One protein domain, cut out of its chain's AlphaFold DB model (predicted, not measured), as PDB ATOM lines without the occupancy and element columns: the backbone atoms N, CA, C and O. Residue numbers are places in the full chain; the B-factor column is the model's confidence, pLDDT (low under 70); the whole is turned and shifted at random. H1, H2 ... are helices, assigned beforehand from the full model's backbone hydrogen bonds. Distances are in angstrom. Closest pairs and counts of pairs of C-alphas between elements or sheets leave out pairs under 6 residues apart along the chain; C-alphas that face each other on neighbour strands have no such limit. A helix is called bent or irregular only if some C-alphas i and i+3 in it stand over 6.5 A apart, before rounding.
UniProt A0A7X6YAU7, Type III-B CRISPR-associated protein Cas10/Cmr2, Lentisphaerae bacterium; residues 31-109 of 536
ATOM      1  N   GLU A  31     -13.369   1.639 -21.238       93.62
ATOM      2  CA  GLU A  31     -13.911   0.329 -21.582       93.62
ATOM      3  C   GLU A  31     -14.606  -0.319 -20.378       93.62
ATOM      4  O   GLU A  31     -15.761  -0.737 -20.481       93.62
ATOM      5  N   ALA A  32     -13.944  -0.328 -19.220       94.75
ATOM      6  CA  ALA A  32     -14.501  -0.846 -17.979       94.75
ATOM      7  C   ALA A  32     -15.714  -0.026 -17.520       94.75
ATOM      8  O   ALA A  32     -16.736  -0.597 -17.143       94.75
ATOM      9  N   CYS A  33     -15.642   1.308 -17.591       94.06
ATOM     10  CA  CYS A  33     -16.734   2.190 -17.177       94.06
ATOM     11  C   CYS A  33     -18.002   1.961 -18.007       94.06
ATOM     12  O   CYS A  33     -19.085   1.817 -17.442       94.06
ATOM     13  N   LEU A  34     -17.874   1.878 -19.335       94.19
ATOM     14  CA  LEU A  34     -19.009   1.611 -20.221       94.19
ATOM     15  C   LEU A  34     -19.588   0.211 -19.992       94.19
ATOM     16  O   LEU A  34     -20.805   0.077 -19.905       94.19
ATOM     17  N   SER A  35     -18.735  -0.807 -19.826       95.06
ATOM     18  CA  SER A  35     -19.188  -2.176 -19.554       95.06
ATOM     19  C   SER A  35     -19.958  -2.284 -18.234       95.06
ATOM     20  O   SER A  35     -20.986  -2.955 -18.176       95.06
ATOM     21  N   GLU A  36     -19.504  -1.610 -17.176       94.56
ATOM     22  CA  GLU A  36     -20.230  -1.573 -15.902       94.56
ATOM     23  C   GLU A  36     -21.525  -0.757 -16.002       94.56
ATOM     24  O   GLU A  36     -22.556  -1.166 -15.469       94.56
ATOM     25  N   ALA A  37     -21.512   0.368 -16.720       92.06
ATOM     26  CA  ALA A  37     -22.695   1.204 -16.909       92.06
ATOM     27  C   ALA A  37     -23.810   0.500 -17.704       92.06
ATOM     28  O   ALA A  37     -24.987   0.752 -17.458       92.06
ATOM     29  N   GLU A  38     -23.467  -0.398 -18.628       92.94
ATOM     30  CA  GLU A  38     -24.433  -1.223 -19.372       92.94
ATOM     31  C   GLU A  38     -25.154  -2.252 -18.497       92.94
ATOM     32  O   GLU A  38     -26.283  -2.632 -18.800       92.94
ATOM     33  N   LYS A  39     -24.525  -2.687 -17.397       92.50
ATOM     34  CA  LYS A  39     -25.123  -3.626 -16.437       92.50
ATOM     35  C   LYS A  39     -26.143  -2.953 -15.518       92.50
ATOM     36  O   LYS A  39     -26.865  -3.652 -14.807       92.50
ATOM     37  N   LEU A  40     -26.186  -1.618 -15.490       89.38
ATOM     38  CA  LEU A  40     -27.149  -0.885 -14.678       89.38
ATOM     39  C   LEU A  40     -28.578  -1.107 -15.200       89.38
ATOM     40  O   LEU A  40     -28.790  -1.177 -16.415       89.38
ATOM     41  N   PRO A  41     -29.573  -1.196 -14.299       83.00
ATOM     42  CA  PRO A  41     -30.968  -1.299 -14.699       83.00
ATOM     43  C   PRO A  41     -31.374  -0.070 -15.518       83.00
ATOM     44  O   PRO A  41     -31.110   1.066 -15.119       83.00
ATOM     45  N   GLN A  42     -32.016  -0.306 -16.660       72.38
ATOM     46  CA  GLN A  42     -32.508   0.755 -17.535       72.38
ATOM     47  C   GLN A  42     -33.891   1.220 -17.072       72.38
ATOM     48  O   GLN A  42     -34.742   0.407 -16.704       72.38
ATOM     49  N   ASP A  43     -34.112   2.532 -17.096       74.81
ATOM     50  CA  ASP A  43     -35.433   3.116 -16.875       74.81
ATOM     51  C   ASP A  43     -36.298   2.844 -18.125       74.81
ATOM     52  O   ASP A  43     -35.846   3.128 -19.236       74.81
ATOM     53  N   PRO A  44     -37.521   2.293 -17.990       74.88
ATOM     54  CA  PRO A  44     -38.421   2.061 -19.123       74.88
ATOM     55  C   PRO A  44     -38.693   3.311 -19.971       74.88
ATOM     56  O   PRO A  44     -38.937   3.188 -21.171       74.88
ATOM     57  N   ASP A  45     -38.631   4.498 -19.360       73.81
ATOM     58  CA  ASP A  45     -38.837   5.782 -20.035       73.81
ATOM     59  C   ASP A  45     -37.553   6.317 -20.713       73.81
ATOM     60  O   ASP A  45     -37.612   7.312 -21.434       73.81
ATOM     61  N   ASP A  46     -36.388   5.705 -20.468       78.75
ATOM     62  CA  ASP A  46     -35.075   6.117 -20.982       78.75
ATOM     63  C   ASP A  46     -34.368   4.938 -21.665       78.75
ATOM     64  O   ASP A  46     -33.437   4.328 -21.139       78.75
ATOM     65  N   THR A  47     -34.815   4.623 -22.880       74.19
ATOM     66  CA  THR A  47     -34.309   3.489 -23.671       74.19
ATOM     67  C   THR A  47     -32.859   3.647 -24.130       74.19
ATOM     68  O   THR A  47     -32.221   2.661 -24.494       74.19
ATOM     69  N   THR A  48     -32.329   4.874 -24.122       82.75
ATOM     70  CA  THR A  48     -30.932   5.149 -24.493       82.75
ATOM     71  C   THR A  48     -29.991   4.848 -23.330       82.75
ATOM     72  O   THR A  48     -28.887   4.333 -23.531       82.75
ATOM     73  N   GLY A  49     -30.419   5.174 -22.108       86.94
ATOM     74  CA  GLY A  49     -29.630   4.967 -20.906       86.94
ATOM     75  C   GLY A  49     -28.363   5.822 -20.845       86.94
ATOM     76  O   GLY A  49     -27.996   6.566 -21.759       86.94
ATOM     77  N   VAL A  50     -27.639   5.702 -19.731       89.94
ATOM     78  CA  VAL A  50     -26.406   6.471 -19.510       89.94
ATOM     79  C   VAL A  50     -25.280   6.059 -20.465       89.94
ATOM     80  O   VAL A  50     -24.628   6.923 -21.051       89.94
ATOM     81  N   ALA A  51     -25.085   4.755 -20.682       91.62
ATOM     82  CA  ALA A  51     -24.036   4.240 -21.559       91.62
ATOM     83  C   ALA A  51     -24.295   4.603 -23.030       91.62
ATOM     84  O   ALA A  51     -23.368   5.022 -23.725       91.62
ATOM     85  N   GLY A  52     -25.548   4.512 -23.495       90.88
ATOM     86  CA  GLY A  52     -25.923   4.884 -24.861       90.88
ATOM     87  C   GLY A  52     -25.687   6.366 -25.146       90.88
ATOM     88  O   GLY A  52     -25.085   6.697 -26.166       90.88
ATOM     89  N   ARG A  53     -26.043   7.260 -24.209       90.56
ATOM     90  CA  ARG A  53     -25.772   8.703 -24.342       90.56
ATOM     91  C   ARG A  53     -24.279   9.006 -24.465       90.56
ATOM     92  O   ARG A  53     -23.884   9.807 -25.310       90.56
ATOM     93  N   ILE A  54     -23.442   8.356 -23.651       92.75
ATOM     94  CA  ILE A  54     -21.983   8.522 -23.730       92.75
ATOM     95  C   ILE A  54     -21.465   8.026 -25.084       92.75
ATOM     96  O   ILE A  54     -20.704   8.740 -25.732       92.75
ATOM     97  N   LYS A  55     -21.889   6.837 -25.534       93.50
ATOM     98  CA  LYS A  55     -21.481   6.273 -26.831       93.50
ATOM     99  C   LYS A  55     -21.849   7.185 -27.999       93.50
ATOM    100  O   LYS A  55     -20.998   7.431 -28.844       93.50
ATOM    101  N   ALA A  56     -23.059   7.737 -28.005       92.25
ATOM    102  CA  ALA A  56     -23.506   8.647 -29.054       92.25
ATOM    103  C   ALA A  56     -22.675   9.946 -29.091       92.25
ATOM    104  O   ALA A  56     -22.320  10.441 -30.161       92.25
ATOM    105  N   MET A  57     -22.287  10.478 -27.926       91.56
ATOM    106  CA  MET A  57     -21.403  11.646 -27.863       91.56
ATOM    107  C   MET A  57     -19.959  11.319 -28.282       91.56
ATOM    108  O   MET A  57     -19.300  12.138 -28.924       91.56
ATOM    109  N   LEU A  58     -19.461  10.128 -27.933       93.06
ATOM    110  CA  LEU A  58     -18.166   9.637 -28.407       93.06
ATOM    111  C   LEU A  58     -18.173   9.486 -29.930       93.06
ATOM    112  O   LEU A  58     -17.252   9.965 -30.577       93.06
ATOM    113  N   GLU A  59     -19.226   8.913 -30.514       93.44
ATOM    114  CA  GLU A  59     -19.388   8.782 -31.966       93.44
ATOM    115  C   GLU A  59     -19.390  10.146 -32.669       93.44
ATOM    116  O   GLU A  59     -18.706  10.319 -33.683       93.44
ATOM    117  N   LEU A  60     -20.073  11.144 -32.095       91.69
ATOM    118  CA  LEU A  60     -20.030  12.515 -32.601       91.69
ATOM    119  C   LEU A  60     -18.586  13.049 -32.635       91.69
ATOM    120  O   LEU A  60     -18.127  13.540 -33.667       91.69
ATOM    121  N   GLY A  61     -17.869  12.936 -31.513       90.50
ATOM    122  CA  GLY A  61     -16.520  13.482 -31.347       90.50
ATOM    123  C   GLY A  61     -15.418  12.725 -32.098       90.50
ATOM    124  O   GLY A  61     -14.454  13.329 -32.566       90.50
ATOM    125  N   GLU A  62     -15.532  11.406 -32.208       93.12
ATOM    126  CA  GLU A  62     -14.474  10.512 -32.697       93.12
ATOM    127  C   GLU A  62     -14.695  10.067 -34.149       93.12
ATOM    128  O   GLU A  62     -13.727   9.730 -34.838       93.12
ATOM    129  N   THR A  63     -15.929  10.142 -34.655       90.56
ATOM    130  CA  THR A  63     -16.286   9.652 -35.995       90.56
ATOM    131  C   THR A  63     -16.982  10.717 -36.838       90.56
ATOM    132  O   THR A  63     -16.519  10.986 -37.945       90.56
ATOM    133  N   ALA A  64     -18.044  11.352 -36.338       90.50
ATOM    134  CA  ALA A  64     -18.903  12.204 -37.166       90.50
ATOM    135  C   ALA A  64     -18.296  13.579 -37.503       90.50
ATOM    136  O   ALA A  64     -18.530  14.096 -38.596       90.50
ATOM    137  N   LEU A  65     -17.515  14.181 -36.598       90.56
ATOM    138  CA  LEU A  65     -16.854  15.463 -36.872       90.56
ATOM    139  C   LEU A  65     -15.751  15.314 -37.934       90.56
ATOM    140  O   LEU A  65     -14.943  14.386 -37.820       90.56
ATOM    141  N   PRO A  66     -15.631  16.230 -38.914       91.12
ATOM    142  CA  PRO A  66     -14.512  16.234 -39.855       91.12
ATOM    143  C   PRO A  66     -13.171  16.294 -39.122       91.12
ATOM    144  O   PRO A  66     -13.007  17.058 -38.176       91.12
ATOM    145  N   LYS A  67     -12.188  15.500 -39.563       91.56
ATOM    146  CA  LYS A  67     -10.874  15.397 -38.902       91.56
ATOM    147  C   LYS A  67     -10.164  16.750 -38.753       91.56
ATOM    148  O   LYS A  67      -9.492  16.975 -37.746       91.56
ATOM    149  N   GLU A  68     -10.315  17.630 -39.739       91.69
ATOM    150  CA  GLU A  68      -9.678  18.952 -39.743       91.69
ATOM    151  C   GLU A  68     -10.229  19.874 -38.651       91.69
ATOM    152  O   GLU A  68      -9.483  20.666 -38.081       91.69
ATOM    153  N   ASP A  69     -11.493  19.687 -38.276       90.62
ATOM    154  CA  ASP A  69     -12.176  20.492 -37.259       90.62
ATOM    155  C   ASP A  69     -11.958  19.947 -35.834       90.62
ATOM    156  O   ASP A  69     -12.336  20.573 -34.841       90.62
ATOM    157  N   ARG A  70     -11.316  18.778 -35.705       91.31
ATOM    158  CA  ARG A  70     -10.958  18.172 -34.417       91.31
ATOM    159  C   ARG A  70      -9.700  18.839 -33.863       91.31
ATOM    160  O   ARG A  70      -8.624  18.747 -34.453       91.31
ATOM    161  N   ASP A  71      -9.800  19.481 -32.706       90.88
ATOM    162  CA  ASP A  71      -8.651  20.095 -32.030       90.88
ATOM    163  C   ASP A  71      -7.771  19.021 -31.367       90.88
ATOM    164  O   ASP A  71      -8.244  18.242 -30.540       90.88
ATOM    165  N   GLU A  72      -6.482  18.983 -31.724       92.69
ATOM    166  CA  GLU A  72      -5.528  17.954 -31.286       92.69
ATOM    167  C   GLU A  72      -5.378  17.829 -29.763       92.69
ATOM    168  O   GLU A  72      -5.003  16.762 -29.276       92.69
ATOM    169  N   ARG A  73      -5.694  18.881 -28.994       92.06
ATOM    170  CA  ARG A  73      -5.563  18.890 -27.527       92.06
ATOM    171  C   ARG A  73      -6.504  17.902 -26.843       92.06
ATOM    172  O   ARG A  73      -6.197  17.431 -25.747       92.06
ATOM    173  N   TYR A  74      -7.632  17.581 -27.475       90.69
ATOM    174  CA  TYR A  74      -8.666  16.720 -26.896       90.69
ATOM    175  C   TYR A  74      -8.531  15.244 -27.275       90.69
ATOM    176  O   TYR A  74      -9.348  14.441 -26.829       90.69
ATOM    177  N   TYR A  75      -7.520  14.864 -28.062       93.38
ATOM    178  CA  TYR A  75      -7.331  13.488 -28.522       93.38
ATOM    179  C   TYR A  75      -6.025  12.890 -27.997       93.38
ATOM    180  O   TYR A  75      -5.041  13.592 -27.776       93.38
ATOM    181  N   SER A  76      -6.018  11.576 -27.776       91.44
ATOM    182  CA  SER A  76      -4.848  10.851 -27.263       91.44
ATOM    183  C   SER A  76      -3.696  10.833 -28.269       91.44
ATOM    184  O   SER A  76      -2.535  10.913 -27.879       91.44
ATOM    185  N   ASP A  77      -4.023  10.759 -29.560       90.62
ATOM    186  CA  ASP A  77      -3.080  10.908 -30.664       90.62
ATOM    187  C   ASP A  77      -3.448  12.156 -31.473       90.62
ATOM    188  O   ASP A  77      -4.524  12.247 -32.074       90.62
ATOM    189  N   LYS A  78      -2.520  13.113 -31.482       90.31
ATOM    190  CA  LYS A  78      -2.660  14.421 -32.129       90.31
ATOM    191  C   LYS A  78      -2.784  14.332 -33.651       90.31
ATOM    192  O   LYS A  78      -3.385  15.206 -34.271       90.31
ATOM    193  N   THR A  79      -2.242  13.274 -34.253       87.75
ATOM    194  CA  THR A  79      -2.184  13.092 -35.708       87.75
ATOM    195  C   THR A  79      -3.428  12.391 -36.228       87.75
ATOM    196  O   THR A  79      -4.010  12.793 -37.242       87.75
ATOM    197  N   THR A  80      -3.842  11.314 -35.557       88.25
ATOM    198  CA  THR A  80      -4.998  10.520 -35.993       88.25
ATOM    199  C   THR A  80      -6.315  11.126 -35.518       88.25
ATOM    200  O   THR A  80      -7.283  11.084 -36.275       88.25
ATOM    201  N   LYS A  81      -6.345  11.767 -34.338       91.12
ATOM    202  CA  LYS A  81      -7.530  12.428 -33.754       91.12
ATOM    203  C   LYS A  81      -8.765  11.517 -33.714       91.12
ATOM    204  O   LYS A  81      -9.882  11.939 -34.013       91.12
ATOM    205  N   THR A  82      -8.551  10.242 -33.387       91.88
ATOM    206  CA  THR A  82      -9.583   9.188 -33.389       91.88
ATOM    207  C   THR A  82     -10.127   8.856 -32.007       91.88
ATOM    208  O   THR A  82     -11.197   8.274 -31.917       91.88
ATOM    209  N   ARG A  83      -9.417   9.202 -30.927       92.44
ATOM    210  CA  ARG A  83      -9.820   8.865 -29.555       92.44
ATOM    211  C   ARG A  83      -9.674  10.053 -28.618       92.44
ATOM    212  O   ARG A  83      -8.565  10.557 -28.458       92.44
ATOM    213  N   LEU A  84     -10.769  10.476 -27.992       92.56
ATOM    214  CA  LEU A  84     -10.788  11.545 -26.997       92.56
ATOM    215  C   LEU A  84      -9.987  11.146 -25.746       92.56
ATOM    216  O   LEU A  84     -10.090  10.019 -25.259       92.56
ATOM    217  N   ASN A  85      -9.212  12.076 -25.194       90.00
ATOM    218  CA  ASN A  85      -8.348  11.827 -24.033       90.00
ATOM    219  C   ASN A  85      -8.981  12.225 -22.685       90.00
ATOM    220  O   ASN A  85      -8.458  11.864 -21.633       90.00
ATOM    221  N   ASN A  86     -10.103  12.952 -22.698       87.31
ATOM    222  CA  ASN A  86     -10.731  13.463 -21.484       87.31
ATOM    223  C   ASN A  86     -11.619  12.399 -20.823       87.31
ATOM    224  O   ASN A  86     -12.684  12.054 -21.337       87.31
ATOM    225  N   SER A  87     -11.207  11.918 -19.650       86.19
ATOM    226  CA  SER A  87     -11.975  10.947 -18.869       86.19
ATOM    227  C   SER A  87     -13.265  11.529 -18.282       86.19
ATOM    228  O   SER A  87     -14.203  10.779 -18.029       86.19
ATOM    229  N   GLY A  88     -13.363  12.855 -18.131       87.31
ATOM    230  CA  GLY A  88     -14.536  13.553 -17.597       87.31
ATOM    231  C   GLY A  88     -15.822  13.338 -18.401       87.31
ATOM    232  O   GLY A  88     -16.909  13.513 -17.858       87.31
ATOM    233  N   ILE A  89     -15.725  12.883 -19.658       89.38
ATOM    234  CA  ILE A  89     -16.889  12.475 -20.462       89.38
ATOM    235  C   ILE A  89     -17.653  11.289 -19.842       89.38
ATOM    236  O   ILE A  89     -18.834  11.101 -20.115       89.38
ATOM    237  N   LEU A  90     -16.989  10.513 -18.978       93.00
ATOM    238  CA  LEU A  90     -17.543   9.355 -18.271       93.00
ATOM    239  C   LEU A  90     -18.202   9.723 -16.935       93.00
ATOM    240  O   LEU A  90     -18.636   8.834 -16.203       93.00
ATOM    241  N   TRP A  91     -18.278  11.014 -16.594       93.56
ATOM    242  CA  TRP A  91     -18.842  11.478 -15.325       93.56
ATOM    243  C   TRP A  91     -20.258  10.947 -15.076       93.56
ATOM    244  O   TRP A  91     -20.547  10.474 -13.979       93.56
ATOM    245  N   SER A  92     -21.120  10.956 -16.097       91.44
ATOM    246  CA  SER A  92     -22.491  10.444 -15.991       91.44
ATOM    247  C   SER A  92     -22.545   8.964 -15.603       91.44
ATOM    248  O   SER A  92     -23.331   8.589 -14.734       91.44
ATOM    249  N   ALA A  93     -21.680   8.131 -16.188       93.19
ATOM    250  CA  ALA A  93     -21.572   6.717 -15.841       93.19
ATOM    251  C   ALA A  93     -21.017   6.522 -14.426       93.19
ATOM    252  O   ALA A  93     -21.577   5.747 -13.652       93.19
ATOM    253  N   HIS A  94     -19.970   7.260 -14.044       94.25
ATOM    254  CA  HIS A  94     -19.428   7.201 -12.685       94.25
ATOM    255  C   HIS A  94     -20.448   7.599 -11.623       94.25
ATOM    256  O   HIS A  94     -20.557   6.923 -10.600       94.25
ATOM    257  N   TYR A  95     -21.219   8.652 -11.883       92.69
ATOM    258  CA  TYR A  95     -22.300   9.072 -11.007       92.69
ATOM    259  C   TYR A  95     -23.381   7.988 -10.890       92.69
ATOM    260  O   TYR A  95     -23.753   7.621  -9.780       92.69
ATOM    261  N   ALA A  96     -23.830   7.412 -12.010       91.94
ATOM    262  CA  ALA A  96     -24.847   6.359 -12.002       91.94
ATOM    263  C   ALA A  96     -24.386   5.091 -11.254       91.94
ATOM    264  O   ALA A  96     -25.151   4.499 -10.492       91.94
ATOM    265  N   LEU A  97     -23.116   4.699 -11.410       94.25
ATOM    266  CA  LEU A  97     -22.518   3.584 -10.669       94.25
ATOM    267  C   LEU A  97     -22.436   3.875  -9.163       94.25
ATOM    268  O   LEU A  97     -22.709   2.994  -8.345       94.25
ATOM    269  N   LEU A  98     -22.067   5.104  -8.790       94.06
ATOM    270  CA  LEU A  98     -22.026   5.538  -7.395       94.06
ATOM    271  C   LEU A  98     -23.421   5.524  -6.762       94.06
ATOM    272  O   LEU A  98     -23.580   4.997  -5.661       94.06
ATOM    273  N   ASP A  99     -24.418   6.065  -7.462       92.00
ATOM    274  CA  ASP A  99     -25.806   6.113  -7.002       92.00
ATOM    275  C   ASP A  99     -26.368   4.701  -6.789       92.00
ATOM    276  O   ASP A  99     -26.895   4.390  -5.718       92.00
ATOM    277  N   ALA A 100     -26.130   3.786  -7.736       91.88
ATOM    278  CA  ALA A 100     -26.517   2.383  -7.603       91.88
ATOM    279  C   ALA A 100     -25.857   1.698  -6.390       91.88
ATOM    280  O   ALA A 100     -26.528   0.994  -5.629       91.88
ATOM    281  N   LYS A 101     -24.556   1.930  -6.157       92.69
ATOM    282  CA  LYS A 101     -23.842   1.409  -4.976       92.69
ATOM    283  C   LYS A 101     -24.399   1.971  -3.671       92.69
ATOM    284  O   LYS A 101     -24.581   1.221  -2.710       92.69
ATOM    285  N   LEU A 102     -24.679   3.272  -3.627       92.31
ATOM    286  CA  LEU A 102     -25.244   3.925  -2.450       92.31
ATOM    287  C   LEU A 102     -26.658   3.407  -2.154       92.31
ATOM    288  O   LEU A 102     -26.967   3.092  -1.003       92.31
ATOM    289  N   ALA A 103     -27.495   3.255  -3.181       90.31
ATOM    290  CA  ALA A 103     -28.823   2.664  -3.058       90.31
ATOM    291  C   ALA A 103     -28.751   1.218  -2.539       90.31
ATOM    292  O   ALA A 103     -29.468   0.863  -1.600       90.31
ATOM    293  N   ALA A 104     -27.833   0.400  -3.067       90.19
ATOM    294  CA  ALA A 104     -27.599  -0.959  -2.583       90.19
ATOM    295  C   ALA A 104     -27.169  -0.979  -1.106       90.19
ATOM    296  O   ALA A 104     -27.704  -1.762  -0.316       90.19
ATOM    297  N   ARG A 105     -26.266  -0.079  -0.692       89.88
ATOM    298  CA  ARG A 105     -25.846   0.041   0.714       89.88
ATOM    299  C   ARG A 105     -27.002   0.436   1.635       89.88
ATOM    300  O   ARG A 105     -27.136  -0.125   2.718       89.88
ATOM    301  N   ARG A 106     -27.857   1.372   1.209       88.25
ATOM    302  CA  ARG A 106     -29.043   1.794   1.978       88.25
ATOM    303  C   ARG A 106     -30.076   0.675   2.119       88.25
ATOM    304  O   ARG A 106     -30.711   0.568   3.165       88.25
ATOM    305  N   ASN A 107     -30.231  -0.155   1.090       86.69
ATOM    306  CA  ASN A 107     -31.176  -1.274   1.093       86.69
ATOM    307  C   ASN A 107     -30.681  -2.470   1.919       86.69
ATOM    308  O   ASN A 107     -31.487  -3.176   2.518       86.69
ATOM    309  N   THR A 108     -29.367  -2.674   2.010       83.81
ATOM    310  CA  THR A 108     -28.732  -3.750   2.792       83.81
ATOM    311  C   THR A 108     -28.585  -3.397   4.277       83.81
ATOM    312  O   THR A 108     -27.555  -3.701   4.867       83.81
ATOM    313  N   ARG A 109     -29.597  -2.731   4.875       68.50
ATOM    314  CA  ARG A 109     -29.593  -2.239   6.274       68.50
ATOM    315  C   ARG A 109     -28.874  -3.201   7.218       68.50
ATOM    316  O   ARG A 109     -29.142  -4.400   7.203       68.50
TER     317      ARG A 109
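What this domain is: This is residues 31 to 109 of the 536 residues of the protein "Type III-B CRISPR-associated protein Cas10/Cmr2" of Lentisphaerae bacterium (UniProt A0A7X6YAU7). A long helix, H3, and a second helix, H2, run opposite ways in two nearly parallel, offset rows that overlap only in part, with residues 89 to 96 of H3 side by side with residues 50 to 54 of H2; the short helix H1 packs on this overlap at a slant. Beyond the other end of H2, residues 65 to 86 make a wide loop that folds back to the start of H3, while at the opposite end residues 101 to 109, of which 101 to 107 belong to H3, stick out freely. The printed part has 79 residues with three named helices, H1, H2 and H3 along the chain, and no named strand, and its class is all helix. It is loose, with a radius of gyration of the C-alphas of 15.5 A, and its outline is a rod spanning 53 by 23 by 14 A; without the free end the body spans 39 by 21 by 14 A.

Where its parts are: Find C-alpha 87 at (-11.975, 10.947, -18.869); from there H3, residues 87 to 107, runs 30.3 A to C-alpha 107 at (-31.176, -1.274, 1.093). H3 is irregular, with C-alphas 89 and 92 lying 7.4 A apart, and it has a kink of 36 degrees near residue 94. Look next at H2, residues 49 to 64, which covers 20.8 A; it is neither bent nor irregular, but only just: C-alphas 61 and 64 are 6.4 A apart. H1, residues 31 to 38, begins at C-alpha 31 at (-13.911, 0.329, -21.582) and is 10.9 A long.

How they stand to each other: Start at Ala 93 of H3. Its C-alpha and that of Val 50 are the closest of H3 and H2, 6.1 A apart; the two helices touch through residues 89 to 96 of H3 and 50 to 54 of H2 alone, at a shallow tilt of 8 degrees, opposite ways, as a helical hairpin. From Ala 93 look also to Ala 37: their C-alphas, 5.7 A apart, are the closest of H3 and H1, which touch at a steep tilt of 48 degrees and run the same way. H3 touches H1 with residues 90 to 97 alone. H1 and H2, also a helical hairpin, touch at a steep tilt of 44 degrees, opposite ways; their closest C-alphas are those of Ala 37 and Ala 51, 5.7 A apart, and H2 takes part with residues 50 to 51 alone. The helix packing is mostly crossed, only just, with 1 of 3 touching pairs at a shallow tilt. In H1 and H2 every O i to N i+4 pair is within hydrogen-bond range; in H3, 14 of 17 are.

The domain as a whole: Look to Glu 68 and Arg 109 for the two C-alphas farthest apart, 54.4 A. The printed part has no cut. The link from H1 to H2 is short, with 10 residues, and the link from H2 to H3 is long, with 22. The mean pLDDT of the printed part is 89.6, and residue 109 alone is under 70.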